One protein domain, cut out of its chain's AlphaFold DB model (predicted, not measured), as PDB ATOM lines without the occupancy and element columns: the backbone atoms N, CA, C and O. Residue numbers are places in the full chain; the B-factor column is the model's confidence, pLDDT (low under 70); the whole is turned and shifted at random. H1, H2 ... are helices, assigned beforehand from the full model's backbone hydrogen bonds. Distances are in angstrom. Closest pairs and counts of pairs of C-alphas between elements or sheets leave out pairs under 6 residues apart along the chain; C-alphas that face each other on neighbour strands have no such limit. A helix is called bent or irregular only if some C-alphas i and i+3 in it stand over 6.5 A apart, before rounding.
ATOM      1  N   MET A   2      29.081 -18.435  51.980       51.00
ATOM      2  CA  MET A   2      27.983 -17.463  52.128       51.00
ATOM      3  C   MET A   2      27.232 -17.292  50.811       51.00
ATOM      4  O   MET A   2      27.735 -16.710  49.853       51.00
ATOM      5  N   LEU A   3      26.015 -17.823  50.790       60.12
ATOM      6  CA  LEU A   3      25.101 -17.741  49.669       60.12
ATOM      7  C   LEU A   3      24.646 -16.293  49.488       60.12
ATOM      8  O   LEU A   3      23.718 -15.829  50.147       60.12
ATOM      9  N   VAL A   4      25.280 -15.634  48.524       59.88
ATOM     10  CA  VAL A   4      24.867 -14.364  47.932       59.88
ATOM     11  C   VAL A   4      25.056 -13.172  48.883       59.88
ATOM     12  O   VAL A   4      24.109 -12.635  49.453       59.88
ATOM     13  N   GLN A   5      26.305 -12.734  49.035       60.75
ATOM     14  CA  GLN A   5      26.585 -11.350  49.411       60.75
ATOM     15  C   GLN A   5      26.866 -10.537  48.148       60.75
ATOM     16  O   GLN A   5      27.467 -11.039  47.201       60.75
ATOM     17  N   ASP A   6      26.381  -9.299  48.134       60.47
ATOM     18  CA  ASP A   6      26.802  -8.278  47.171       60.47
ATOM     19  C   ASP A   6      28.320  -8.048  47.305       60.47
ATOM     20  O   ASP A   6      28.878  -8.318  48.370       60.47
ATOM     21  N   GLU A   7      28.977  -7.454  46.306       63.69
ATOM     22  CA  GLU A   7      30.406  -7.072  46.380       63.69
ATOM     23  C   GLU A   7      30.732  -6.214  47.618       63.69
ATOM     24  O   GLU A   7      31.867  -6.125  48.076       63.69
ATOM     25  N   LYS A   8      29.699  -5.586  48.191       71.38
ATOM     26  CA  LYS A   8      29.750  -4.737  49.386       71.38
ATOM     27  C   LYS A   8      29.363  -5.457  50.685       71.38
ATOM     28  O   LYS A   8      29.069  -4.791  51.673       71.38
ATOM     29  N   GLY A   9      29.244  -6.786  50.680       71.06
ATOM     30  CA  GLY A   9      28.848  -7.581  51.850       71.06
ATOM     31  C   GLY A   9      27.375  -7.432  52.261       71.06
ATOM     32  O   GLY A   9      26.985  -7.815  53.363       71.06
ATOM     33  N   ARG A  10      26.525  -6.842  51.409       73.19
ATOM     34  CA  ARG A  10      25.108  -6.598  51.735       73.19
ATOM     35  C   ARG A  10      24.274  -7.857  51.510       73.19
ATOM     36  O   ARG A  10      24.425  -8.532  50.498       73.19
ATOM     37  N   ALA A  11      23.331  -8.111  52.420       58.22
ATOM     38  CA  ALA A  11      22.389  -9.234  52.329       58.22
ATOM     39  C   ALA A  11      21.336  -9.073  51.212       58.22
ATOM     40  O   ALA A  11      20.706 -10.045  50.807       58.22
ATOM     41  N   HIS A  12      21.118  -7.845  50.726       61.91
ATOM     42  CA  HIS A  12      20.293  -7.584  49.550       61.91
ATOM     43  C   HIS A  12      21.190  -7.500  48.323       61.91
ATOM     44  O   HIS A  12      21.828  -6.476  48.084       61.91
ATOM     45  N   VAL A  13      21.217  -8.578  47.547       71.50
ATOM     46  CA  VAL A  13      22.018  -8.627  46.328       71.50
ATOM     47  C   VAL A  13      21.181  -8.095  45.183       71.50
ATOM     48  O   VAL A  13      20.177  -8.690  44.783       71.50
ATOM     49  N   ALA A  14      21.572  -6.927  44.680       75.31
ATOM     50  CA  ALA A  14      20.991  -6.407  43.457       75.31
ATOM     51  C   ALA A  14      21.289  -7.405  42.326       75.31
ATOM     52  O   ALA A  14      22.414  -7.903  42.250       75.31
ATOM     53  N   PRO A  15      20.332  -7.698  41.429       80.25
ATOM     54  CA  PRO A  15      20.568  -8.575  40.288       80.25
ATOM     55  C   PRO A  15      21.376  -7.835  39.202       80.25
ATOM     56  O   PRO A  15      20.916  -7.681  38.070       80.25
ATOM     57  N   SER A  16      22.549  -7.313  39.577       81.75
ATOM     58  CA  SER A  16      23.532  -6.715  38.679       81.75
ATOM     59  C   SER A  16      24.302  -7.805  37.940       81.75
ATOM     60  O   SER A  16      24.262  -8.986  38.296       81.75
ATOM     61  N   LEU A  17      24.994  -7.401  36.879       80.62
ATOM     62  CA  LEU A  17      25.755  -8.321  36.050       80.62
ATOM     63  C   LEU A  17      26.994  -8.847  36.794       80.62
ATOM     64  O   LEU A  17      27.297 -10.030  36.660       80.62
ATOM     65  N   GLU A  18      27.641  -8.032  37.640       83.25
ATOM     66  CA  GLU A  18      28.750  -8.514  38.477       83.25
ATOM     67  C   GLU A  18      28.275  -9.548  39.500       83.25
ATOM     68  O   GLU A  18      28.872 -10.612  39.630       83.25
ATOM     69  N   ASN A  19      27.132  -9.308  40.149       79.38
ATOM     70  CA  ASN A  19      26.580 -10.258  41.112       79.38
ATOM     71  C   ASN A  19      26.159 -11.579  40.453       79.38
ATOM     72  O   ASN A  19      26.301 -12.640  41.058       79.38
ATOM     73  N   ILE A  20      25.677 -11.551  39.207       82.94
ATOM     74  CA  ILE A  20      25.400 -12.776  38.440       82.94
ATOM     75  C   ILE A  20      26.701 -13.528  38.124       82.94
ATOM     76  O   ILE A  20      26.732 -14.748  38.276       82.94
ATOM     77  N   LYS A  21      27.771 -12.815  37.746       84.06
ATOM     78  CA  LYS A  21      29.106 -13.398  37.522       84.06
ATOM     79  C   LYS A  21      29.660 -14.033  38.796       84.06
ATOM     80  O   LYS A  21      30.073 -15.187  38.778       84.06
ATOM     81  N   TYR A  22      29.584 -13.327  39.920       82.50
ATOM     82  CA  TYR A  22      30.057 -13.826  41.209       82.50
ATOM     83  C   TYR A  22      29.290 -15.076  41.668       82.50
ATOM     84  O   TYR A  22      29.866 -16.021  42.199       82.50
ATOM     85  N   ASN A  23      27.980 -15.123  41.405       79.75
ATOM     86  CA  ASN A  23      27.119 -16.250  41.767       79.75
ATOM     87  C   ASN A  23      26.973 -17.291  40.636       79.75
ATOM     88  O   ASN A  23      26.078 -18.138  40.695       79.75
ATOM     89  N   ALA A  24      27.845 -17.272  39.621       83.62
ATOM     90  CA  ALA A  24      27.758 -18.148  38.452       83.62
ATOM     91  C   ALA A  24      27.688 -19.635  38.822       83.62
ATOM     92  O   ALA A  24      26.845 -20.367  38.303       83.62
ATOM     93  N   CYS A  25      28.524 -20.077  39.766       80.50
ATOM     94  CA  CYS A  25      28.558 -21.468  40.224       80.50
ATOM     95  C   CYS A  25      27.210 -21.929  40.791       80.50
ATOM     96  O   CYS A  25      26.794 -23.058  40.543       80.50
ATOM     97  N   LEU A  26      26.514 -21.046  41.510       82.00
ATOM     98  CA  LEU A  26      25.199 -21.333  42.072       82.00
ATOM     99  C   LEU A  26      24.100 -21.315  41.008       82.00
ATOM    100  O   LEU A  26      23.142 -22.081  41.093       82.00
ATOM    101  N   LEU A  27      24.214 -20.439  40.012       84.56
ATOM    102  CA  LEU A  27      23.210 -20.300  38.958       84.56
ATOM    103  C   LEU A  27      23.323 -21.405  37.895       84.56
ATOM    104  O   LEU A  27      22.306 -21.777  37.311       84.56
ATOM    105  N   ARG A  28      24.518 -21.980  37.702       84.00
ATOM    106  CA  ARG A  28      24.842 -22.974  36.663       84.00
ATOM    107  C   ARG A  28      23.899 -24.189  36.602       84.00
ATOM    108  O   ARG A  28      23.481 -24.534  35.495       84.00
ATOM    109  N   PRO A  29      23.519 -24.845  37.717       81.62
ATOM    110  CA  PRO A  29      22.588 -25.974  37.669       81.62
ATOM    111  C   PRO A  29      21.203 -25.554  37.169       81.62
ATOM    112  O   PRO A  29      20.591 -26.253  36.367       81.62
ATOM    113  N   PHE A  30      20.725 -24.380  37.591       81.44
ATOM    114  CA  PHE A  30      19.422 -23.866  37.175       81.44
ATOM    115  C   PHE A  30      19.424 -23.463  35.702       81.44
ATOM    116  O   PHE A  30      18.481 -23.780  34.983       81.44
ATOM    117  N   THR A  31      20.485 -22.798  35.240       82.88
ATOM    118  CA  THR A  31      20.610 -22.406  33.831       82.88
ATOM    119  C   THR A  31      20.754 -23.615  32.912       82.88
ATOM    120  O   THR A  31      20.218 -23.578  31.811       82.88
ATOM    121  N   ARG A  32      21.397 -24.704  33.363       82.75
ATOM    122  CA  ARG A  32      21.462 -25.969  32.613       82.75
ATOM    123  C   ARG A  32      20.071 -26.575  32.414       82.75
ATOM    124  O   ARG A  32      19.667 -26.782  31.279       82.75
ATOM    125  N   VAL A  33      19.307 -26.756  33.494       77.38
ATOM    126  CA  VAL A  33      17.934 -27.293  33.415       77.38
ATOM    127  C   VAL A  33      17.034 -26.389  32.562       77.38
ATOM    128  O   VAL A  33      16.186 -26.866  31.810       77.38
ATOM    129  N   MET A  34      17.219 -25.067  32.646       78.44
ATOM    130  CA  MET A  34      16.507 -24.105  31.797       78.44
ATOM    131  C   MET A  34      16.841 -24.265  30.308       78.44
ATOM    132  O   MET A  34      15.935 -24.126  29.488       78.44
ATOM    133  N   ALA A  35      18.100 -24.553  29.972       79.19
ATOM    134  CA  ALA A  35      18.534 -24.793  28.599       79.19
ATOM    135  C   ALA A  35      17.977 -26.117  28.055       79.19
ATOM    136  O   ALA A  35      17.408 -26.137  26.968       79.19
ATOM    137  N   GLU A  36      18.070 -27.194  28.842       78.56
ATOM    138  CA  GLU A  36      17.593 -28.537  28.480       78.56
ATOM    139  C   GLU A  36      16.081 -28.570  28.245       78.56
ATOM    140  O   GLU A  36      15.599 -29.146  27.275       78.56
ATOM    141  N   THR A  37      15.308 -27.914  29.113       75.69
ATOM    142  CA  THR A  37      13.840 -27.912  29.002       75.69
ATOM    143  C   THR A  37      13.305 -26.943  27.947       75.69
ATOM    144  O   THR A  37      12.097 -26.941  27.692       75.69
ATOM    145  N   GLY A  38      14.147 -26.056  27.394       70.88
ATOM    146  CA  GLY A  38      13.744 -24.990  26.464       70.88
ATOM    147  C   GLY A  38      12.682 -24.033  27.026       70.88
ATOM    148  O   GLY A  38      12.124 -23.195  26.320       70.88
ATOM    149  N   ARG A  39      12.346 -24.159  28.315       71.75
ATOM    150  CA  ARG A  39      11.318 -23.380  28.991       71.75
ATOM    151  C   ARG A  39      11.890 -22.866  30.281       71.75
ATOM    152  O   ARG A  39      12.020 -23.579  31.271       71.75
ATOM    153  N   ILE A  40      12.084 -21.555  30.308       65.62
ATOM    154  CA  ILE A  40      12.464 -20.840  31.518       65.62
ATOM    155  C   ILE A  40      11.253 -20.761  32.457       65.62
ATOM    156  O   ILE A  40      10.574 -19.727  32.568       65.62
ATOM    157  N   ARG A  41      10.943 -21.888  33.108       70.94
ATOM    158  CA  ARG A  41      10.098 -21.942  34.299       70.94
ATOM    159  C   ARG A  41      10.922 -21.418  35.470       70.94
ATOM    160  O   ARG A  41      12.142 -21.515  35.486       70.94
ATOM    161  N   LYS A  42      10.249 -20.803  36.442       74.25
ATOM    162  CA  LYS A  42      10.868 -20.353  37.696       74.25
ATOM    163  C   LYS A  42      10.557 -21.404  38.762       74.25
ATOM    164  O   LYS A  42       9.565 -21.222  39.472       74.25
ATOM    165  N   PRO A  43      11.304 -22.517  38.867       72.94
ATOM    166  CA  PRO A  43      11.006 -23.545  39.850       72.94
ATOM    167  C   PRO A  43      11.453 -23.076  41.240       72.94
ATOM    168  O   PRO A  43      12.475 -23.493  41.772       72.94
ATOM    169  N   ILE A  44      10.675 -22.172  41.841       78.94
ATOM    170  CA  ILE A  44      10.940 -21.623  43.180       78.94
ATOM    171  C   ILE A  44      11.049 -22.757  44.206       78.94
ATOM    172  O   ILE A  44      11.844 -22.662  45.136       78.94
ATOM    173  N   HIS A  45      10.279 -23.832  44.023       80.75
ATOM    174  CA  HIS A  45      10.338 -25.021  44.867       80.75
ATOM    175  C   HIS A  45      11.708 -25.710  44.788       80.75
ATOM    176  O   HIS A  45      12.289 -25.952  45.838       80.75
ATOM    177  N   LEU A  46      12.281 -25.903  43.591       82.75
ATOM    178  CA  LEU A  46      13.615 -26.502  43.431       82.75
ATOM    179  C   LEU A  46      14.713 -25.621  44.030       82.75
ATOM    180  O   LEU A  46      15.628 -26.125  44.671       82.75
ATOM    181  N   ILE A  47      14.605 -24.295  43.878       84.62
ATOM    182  CA  ILE A  47      15.549 -23.359  44.508       84.62
ATOM    183  C   ILE A  47      15.472 -23.494  46.034       84.62
ATOM    184  O   ILE A  47      16.499 -23.612  46.699       84.62
ATOM    185  N   LYS A  48      14.259 -23.513  46.602       86.44
ATOM    186  CA  LYS A  48      14.053 -23.689  48.046       86.44
ATOM    187  C   LYS A  48      14.540 -25.051  48.538       86.44
ATOM    188  O   LYS A  48      15.100 -25.116  49.626       86.44
ATOM    189  N   GLU A  49      14.350 -26.110  47.761       85.56
ATOM    190  CA  GLU A  49      14.807 -27.458  48.098       85.56
ATOM    191  C   GLU A  49      16.335 -27.551  48.087       85.56
ATOM    192  O   GLU A  49      16.924 -28.039  49.050       85.56
ATOM    193  N   ALA A  50      16.988 -27.011  47.055       83.19
ATOM    194  CA  ALA A  50      18.444 -26.945  46.970       83.19
ATOM    195  C   ALA A  50      19.039 -26.130  48.130       83.19
ATOM    196  O   ALA A  50      19.968 -26.587  48.795       83.19
ATOM    197  N   LEU A  51      18.451 -24.966  48.438       84.38
ATOM    198  CA  LEU A  51      18.835 -24.165  49.604       84.38
ATOM    199  C   LEU A  51      18.593 -24.925  50.913       84.38
ATOM    200  O   LEU A  51      19.428 -24.878  51.807       84.38
ATOM    201  N   SER A  52      17.484 -25.656  51.033       86.50
ATOM    202  CA  SER A  52      17.177 -26.475  52.210       86.50
ATOM    203  C   SER A  52      18.234 -27.554  52.427       86.50
ATOM    204  O   SER A  52      18.766 -27.672  53.527       86.50
ATOM    205  N   LYS A  53      18.604 -28.295  51.372       83.50
ATOM    206  CA  LYS A  53      19.678 -29.301  51.417       83.50
ATOM    207  C   LYS A  53      21.014 -28.671  51.814       83.50
ATOM    208  O   LYS A  53      21.718 -29.227  52.651       83.50
ATOM    209  N   PHE A  54      21.324 -27.492  51.276       81.06
ATOM    210  CA  PHE A  54      22.536 -26.754  51.617       81.06
ATOM    211  C   PHE A  54      22.580 -26.345  53.098       81.06
ATOM    212  O   PHE A  54      23.530 -26.687  53.796       81.06
ATOM    213  N   TYR A  55      21.539 -25.679  53.607       80.56
ATOM    214  CA  TYR A  55      21.498 -25.230  55.005       80.56
ATOM    215  C   TYR A  55      21.396 -26.383  56.004       80.56
ATOM    216  O   TYR A  55      21.872 -26.242  57.127       80.56
ATOM    217  N   LYS A  56      20.788 -27.514  55.620       83.25
ATOM    218  CA  LYS A  56      20.801 -28.739  56.431       83.25
ATOM    219  C   LYS A  56      22.209 -29.317  56.533       83.25
ATOM    220  O   LYS A  56      22.644 -29.617  57.635       83.25
ATOM    221  N   ARG A  57      22.929 -29.410  55.409       81.75
ATOM    222  CA  ARG A  57      24.309 -29.910  55.384       81.75
ATOM    223  C   ARG A  57      25.253 -29.006  56.174       81.75
ATOM    224  O   ARG A  57      26.012 -29.516  56.981       81.75
ATOM    225  N   GLU A  58      25.195 -27.685  55.976       73.56
ATOM    226  CA  GLU A  58      25.999 -26.760  56.789       73.56
ATOM    227  C   GLU A  58      25.597 -26.843  58.263       73.56
ATOM    228  O   GLU A  58      26.470 -26.927  59.112       73.56
ATOM    229  N   GLY A  59      24.299 -26.874  58.579       68.44
ATOM    230  CA  GLY A  59      23.819 -26.958  59.958       68.44
ATOM    231  C   GLY A  59      24.275 -28.214  60.701       68.44
ATOM    232  O   GLY A  59      24.517 -28.131  61.897       68.44
ATOM    233  N   GLN A  60      24.433 -29.338  60.001       71.81
ATOM    234  CA  GLN A  60      24.897 -30.594  60.588       71.81
ATOM    235  C   GLN A  60      26.367 -30.522  61.026       71.81
ATOM    236  O   GLN A  60      26.696 -30.989  62.105       71.81
ATOM    237  N   VAL A  61      27.216 -29.822  60.265       67.88
ATOM    238  CA  VAL A  61      28.643 -29.638  60.603       67.88
ATOM    239  C   VAL A  61      28.842 -28.836  61.896       67.88
ATOM    240  O   VAL A  61      29.840 -29.019  62.576       67.88
ATOM    241  N   TRP A  62      27.905 -27.953  62.255       61.19
ATOM    242  CA  TRP A  62      27.995 -27.157  63.489       61.19
ATOM    243  C   TRP A  62      27.242 -27.768  64.674       61.19
ATOM    244  O   TRP A  62      27.379 -27.269  65.788       61.19
ATOM    245  N   ALA A  63      26.405 -28.777  64.431       62.25
ATOM    246  CA  ALA A  63      25.560 -29.381  65.455       62.25
ATOM    247  C   ALA A  63      26.227 -30.577  66.151       62.25
ATOM    248  O   ALA A  63      25.896 -30.826  67.303       62.25
ATOM    249  N   ASP A  64      27.166 -31.269  65.497       67.94
ATOM    250  CA  ASP A  64      27.790 -32.479  66.061       67.94
ATOM    251  C   ASP A  64      28.679 -32.207  67.290       67.94
ATOM    252  O   ASP A  64      28.849 -33.094  68.118       67.94
ATOM    253  N   ASP A  65      29.196 -30.987  67.471       70.19
ATOM    254  CA  ASP A  65      30.126 -30.695  68.577       70.19
ATOM    255  C   ASP A  65      29.454 -30.134  69.839       70.19
ATOM    256  O   ASP A  65      30.096 -29.986  70.878       70.19
ATOM    257  N   ASN A  66      28.175 -29.763  69.775       67.75
ATOM    258  CA  ASN A  66      27.455 -29.217  70.921       67.75
ATOM    259  C   ASN A  66      25.985 -29.625  70.822       67.75
ATOM    260  O   ASN A  66      25.255 -29.031  70.028       67.75
ATOM    261  N   ASP A  67      25.549 -30.563  71.670       81.12
ATOM    262  CA  ASP A  67      24.163 -31.031  71.870       81.12
ATOM    263  C   ASP A  67      23.200 -29.926  72.368       81.12
ATOM    264  O   ASP A  67      22.367 -30.112  73.255       81.12
ATOM    265  N   VAL A  68      23.313 -28.714  71.835       82.31
ATOM    266  CA  VAL A  68      22.447 -27.593  72.150       82.31
ATOM    267  C   VAL A  68      21.255 -27.660  71.197       82.31
ATOM    268  O   VAL A  68      21.407 -27.397  69.999       82.31
ATOM    269  N   PRO A  69      20.044 -27.982  71.693       82.81
ATOM    270  CA  PRO A  69      18.863 -28.069  70.850       82.81
ATOM    271  C   PRO A  69      18.629 -26.740  70.126       82.81
ATOM    272  O   PRO A  69      18.539 -25.672  70.737       82.81
ATOM    273  N   GLU A  70      18.523 -26.808  68.796       84.06
ATOM    274  CA  GLU A  70      18.336 -25.626  67.959       84.06
ATOM    275  C   GLU A  70      17.055 -24.884  68.370       84.06
ATOM    276  O   GLU A  70      15.935 -25.382  68.200       84.06
ATOM    277  N   THR A  71      17.225 -23.667  68.891       90.94
ATOM    278  CA  THR A  71      16.111 -22.839  69.361       90.94
ATOM    279  C   THR A  71      15.106 -22.576  68.234       90.94
ATOM    280  O   THR A  71      15.461 -22.399  67.063       90.94
ATOM    281  N   MET A  72      13.814 -22.502  68.578       91.38
ATOM    282  CA  MET A  72      12.746 -22.193  67.615       91.38
ATOM    283  C   MET A  72      13.020 -20.882  66.853       91.38
ATOM    284  O   MET A  72      12.711 -20.764  65.664       91.38
ATOM    285  N   GLU A  73      13.653 -19.910  67.513       89.69
ATOM    286  CA  GLU A  73      14.045 -18.643  66.902       89.69
ATOM    287  C   GLU A  73      15.118 -18.817  65.813       89.69
ATOM    288  O   GLU A  73      15.001 -18.214  64.740       89.69
ATOM    289  N   ALA A  74      16.126 -19.670  66.030       85.00
ATOM    290  CA  ALA A  74      17.149 -19.973  65.028       85.00
ATOM    291  C   ALA A  74      16.533 -20.613  63.771       85.00
ATOM    292  O   ALA A  74      16.804 -20.162  62.652       85.00
ATOM    293  N   LYS A  75      15.599 -21.559  63.949       87.62
ATOM    294  CA  LYS A  75      14.848 -22.181  62.842       87.62
ATOM    295  C   LYS A  75      14.055 -21.150  62.032       87.62
ATOM    296  O   LYS A  75      14.100 -21.149  60.798       87.62
ATOM    297  N   LEU A  76      13.370 -20.227  62.710       89.06
ATOM    298  CA  LEU A  76      12.632 -19.126  62.076       89.06
ATOM    299  C   LEU A  76      13.554 -18.181  61.294       89.06
ATOM    300  O   LEU A  76      13.226 -17.793  60.168       89.06
ATOM    301  N   ARG A  77      14.719 -17.826  61.850       86.56
ATOM    302  CA  ARG A  77      15.724 -17.000  61.160       86.56
ATOM    303  C   ARG A  77      16.268 -17.709  59.919       86.56
ATOM    304  O   ARG A  77      16.306 -17.094  58.853       86.56
ATOM    305  N   ARG A  78      16.591 -19.004  60.014       85.44
ATOM    306  CA  ARG A  78      17.048 -19.824  58.877       85.44
ATOM    307  C   ARG A  78      16.001 -19.865  57.761       85.44
ATOM    308  O   ARG A  78      16.325 -19.568  56.614       85.44
ATOM    309  N   SER A  79      14.736 -20.124  58.094       87.31
ATOM    310  CA  SER A  79      13.629 -20.157  57.123       87.31
ATOM    311  C   SER A  79      13.406 -18.811  56.411       87.31
ATOM    312  O   SER A  79      13.230 -18.756  55.186       87.31
ATOM    313  N   ARG A  80      13.485 -17.693  57.150       88.88
ATOM    314  CA  ARG A  80      13.406 -16.342  56.567       88.88
ATOM    315  C   ARG A  80      14.582 -16.056  55.635       88.88
ATOM    316  O   ARG A  80      14.363 -15.518  54.551       88.88
ATOM    317  N   ASN A  81      15.798 -16.426  56.030       84.75
ATOM    318  CA  ASN A  81      16.992 -16.238  55.206       84.75
ATOM    319  C   ASN A  81      16.904 -17.061  53.917       84.75
ATOM    320  O   ASN A  81      17.048 -16.500  52.838       84.75
ATOM    321  N   MET A  82      16.528 -18.340  54.007       86.38
ATOM    322  CA  MET A  82      16.290 -19.195  52.839       86.38
ATOM    323  C   MET A  82      15.275 -18.595  51.863       86.38
ATOM    324  O   MET A  82      15.496 -18.607  50.654       86.38
ATOM    325  N   SER A  83      14.168 -18.053  52.377       86.94
ATOM    326  CA  SER A  83      13.137 -17.435  51.538       86.94
ATOM    327  C   SER A  83      13.667 -16.196  50.809       86.94
ATOM    328  O   SER A  83      13.477 -16.075  49.600       86.94
ATOM    329  N   LYS A  84      14.415 -15.330  51.506       86.38
ATOM    330  CA  LYS A  84      15.052 -14.146  50.906       86.38
ATOM    331  C   LYS A  84      16.083 -14.516  49.838       86.38
ATOM    332  O   LYS A  84      16.106 -13.909  48.766       86.38
ATOM    333  N   THR A  85      16.911 -15.527  50.099       84.94
ATOM    334  CA  THR A  85      17.899 -16.019  49.132       84.94
ATOM    335  C   THR A  85      17.207 -16.601  47.903       84.94
ATOM    336  O   THR A  85      17.588 -16.286  46.777       84.94
ATOM    337  N   ALA A  86      16.130 -17.371  48.085       87.44
ATOM    338  CA  ALA A  86      15.352 -17.913  46.975       87.44
ATOM    339  C   ALA A  86      14.749 -16.809  46.086       87.44
ATOM    340  O   ALA A  86      14.811 -16.905  44.859       87.44
ATOM    341  N   ASP A  87      14.211 -15.741  46.681       86.88
ATOM    342  CA  ASP A  87      13.669 -14.597  45.935       86.88
ATOM    343  C   ASP A  87      14.758 -13.805  45.195       86.88
ATOM    344  O   ASP A  87      14.541 -13.319  44.079       86.88
ATOM    345  N   THR A  88      15.956 -13.734  45.771       86.44
ATOM    346  CA  THR A  88      17.126 -13.115  45.141       86.44
ATOM    347  C   THR A  88      17.581 -13.919  43.923       86.44
ATOM    348  O   THR A  88      17.684 -13.368  42.826       86.44
ATOM    349  N   ILE A  89      17.737 -15.240  44.065       86.81
ATOM    350  CA  ILE A  89      18.070 -16.151  42.957       86.81
ATOM    351  C   ILE A  89      17.002 -16.066  41.864       86.81
ATOM    352  O   ILE A  89      17.316 -15.932  40.684       86.81
ATOM    353  N   LYS A  90      15.718 -16.056  42.237       88.31
ATOM    354  CA  LYS A  90      14.604 -15.864  41.298       88.31
ATOM    355  C   LYS A  90      14.708 -14.538  40.537       88.31
ATOM    356  O   LYS A  90      14.369 -14.484  39.349       88.31
ATOM    357  N   SER A  91      15.149 -13.472  41.198       87.62
ATOM    358  CA  SER A  91      15.357 -12.162  40.576       87.62
ATOM    359  C   SER A  91      16.527 -12.197  39.588       87.62
ATOM    360  O   SER A  91      16.354 -11.766  38.448       87.62
ATOM    361  N   MET A  92      17.656 -12.814  39.958       86.06
ATOM    362  CA  MET A  92      18.801 -13.044  39.062       86.06
ATOM    363  C   MET A  92      18.410 -13.879  37.838       86.06
ATOM    364  O   MET A  92      18.638 -13.460  36.706       86.06
ATOM    365  N   LEU A  93      17.710 -14.999  38.036       86.88
ATOM    366  CA  LEU A  93      17.193 -15.838  36.949       86.88
ATOM    367  C   LEU A  93      16.188 -15.091  36.062       86.88
ATOM    368  O   LEU A  93      16.079 -15.377  34.875       86.88
ATOM    369  N   THR A  94      15.456 -14.111  36.602       87.88
ATOM    370  CA  THR A  94      14.566 -13.259  35.797       87.88
ATOM    371  C   THR A  94      15.357 -12.296  34.910       87.88
ATOM    372  O   THR A  94      14.951 -12.056  33.774       87.88
ATOM    373  N   VAL A  95      16.481 -11.760  35.394       86.81
ATOM    374  CA  VAL A  95      17.388 -10.942  34.573       86.81
ATOM    375  C   VAL A  95      18.037 -11.796  33.490       86.81
ATOM    376  O   VAL A  95      17.985 -11.404  32.326       86.81
ATOM    377  N   ILE A  96      18.533 -12.987  33.845       85.50
ATOM    378  CA  ILE A  96      19.057 -13.963  32.883       85.50
ATOM    379  C   ILE A  96      17.987 -14.285  31.847       85.50
ATOM    380  O   ILE A  96      18.255 -14.131  30.669       85.50
ATOM    381  N   LYS A  97      16.749 -14.593  32.253       85.19
ATOM    382  CA  LYS A  97      15.632 -14.834  31.327       85.19
ATOM    383  C   LYS A  97      15.415 -13.681  30.351       85.19
ATOM    384  O   LYS A  97      15.241 -13.924  29.170       85.19
ATOM    385  N   ARG A  98      15.384 -12.436  30.836       85.31
ATOM    386  CA  ARG A  98      15.161 -11.250  29.988       85.31
ATOM    387  C   ARG A  98      16.308 -10.999  29.015       85.31
ATOM    388  O   ARG A  98      16.091 -10.414  27.960       85.31
ATOM    389  N   LYS A  99      17.533 -11.346  29.410       82.75
ATOM    390  CA  LYS A  99      18.707 -11.257  28.542       82.75
ATOM    391  C   LYS A  99      18.678 -12.400  27.539       82.75
ATOM    392  O   LYS A  99      18.706 -12.120  26.355       82.75
ATOM    393  N   TRP A 100      18.450 -13.624  27.997       77.44
ATOM    394  CA  TRP A 100      18.280 -14.801  27.158       77.44
ATOM    395  C   TRP A 100      17.166 -14.605  26.135       77.44
ATOM    396  O   TRP A 100      17.409 -14.832  24.975       77.44
ATOM    397  N   SER A 101      16.005 -14.045  26.472       75.75
ATOM    398  CA  SER A 101      14.945 -13.785  25.479       75.75
ATOM    399  C   SER A 101      15.311 -12.738  24.417       75.75
ATOM    400  O   SER A 101      14.596 -12.587  23.438       75.75
ATOM    401  N   LYS A 102      16.366 -11.943  24.638       76.38
ATOM    402  CA  LYS A 102      16.942 -11.061  23.606       76.38
ATOM    403  C   LYS A 102      18.016 -11.768  22.771       76.38
ATOM    404  O   LYS A 102      18.474 -11.194  21.795       76.38
ATOM    405  N   TRP A 103      18.480 -12.921  23.242       63.88
ATOM    406  CA  TRP A 103      19.575 -13.725  22.698       63.88
ATOM    407  C   TRP A 103      19.084 -15.049  22.115       63.88
ATOM    408  O   TRP A 103      19.825 -15.693  21.380       63.88
ATOM    409  N   GLU A 104      17.855 -15.459  22.445       60.53
ATOM    410  CA  GLU A 104      17.057 -16.361  21.635       60.53
ATOM    411  C   GLU A 104      17.166 -15.781  20.237       60.53
ATOM    412  O   GLU A 104      16.800 -14.621  20.013       60.53
ATOM    413  N   LEU A 105      17.829 -16.558  19.374       52.72
ATOM    414  CA  LEU A 105      18.037 -16.240  17.975       52.72
ATOM    415  C   LEU A 105      16.733 -15.704  17.374       52.72
ATOM    416  O   LEU A 105      15.662 -16.021  17.915       52.72
TER     417      LEU A 105
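What this domain is: This is residues 2 to 105 of the 381 residues of the protein "Hypothetical protein" of Symbiodinium sp. CCMP2456 (UniProt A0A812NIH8). The long helix H4 makes the long axis; H3 meets its middle and spreads from it toward their link, a splayed helical hairpin, with short H1 and H2 near H4. The printed part has 104 residues, 71 of them in four named helices, H1 to H4 in order along the chain, with no named strand; the class is all helix. It is only just loose, close to compact (radius of gyration of the C-alphas 15.7 A), spanning 56 by 31 by 19 A.

Where its parts are: After residues 2 to 16, with no named element, come H1, residues 17 to 22, from C-alpha 17 at (25.755, -8.321, 36.050), and H2, 24 to 36, only just irregular: C-alphas 26 and 29 are 6.9 A apart. H3, 44 to 63, is 27.8 A long; H4, 72 to 103, 46.2 A, ends at C-alpha 103 (19.575, -13.725, 22.698).

How they stand to each other: H3 touches H4 with residues 44 to 52 alone, opposite ways at a steep tilt of 42 degrees; the closest C-alphas, of Ile 47 and Ala 86, are 6.0 A apart. H1 is close to but not clearly touching H4, C-alphas of Ile 20 and Met 92 at 6.6 A; likewise H2, Leu 27 and Ile 89 at 7.7 A. H1 and H3 are apart. Every O i to N i+4 pair is within hydrogen-bond range in H1, against 7 of 9 in H2, 14 of 16 in H3 and 27 of 28 in H4.

The domain as a whole: The farthest C-alphas, of Asp 67 and Leu 105, are 56.2 A apart. The printed part has no cut and no long link. Low pLDDT includes residues 2 to 7 and 61 to 64.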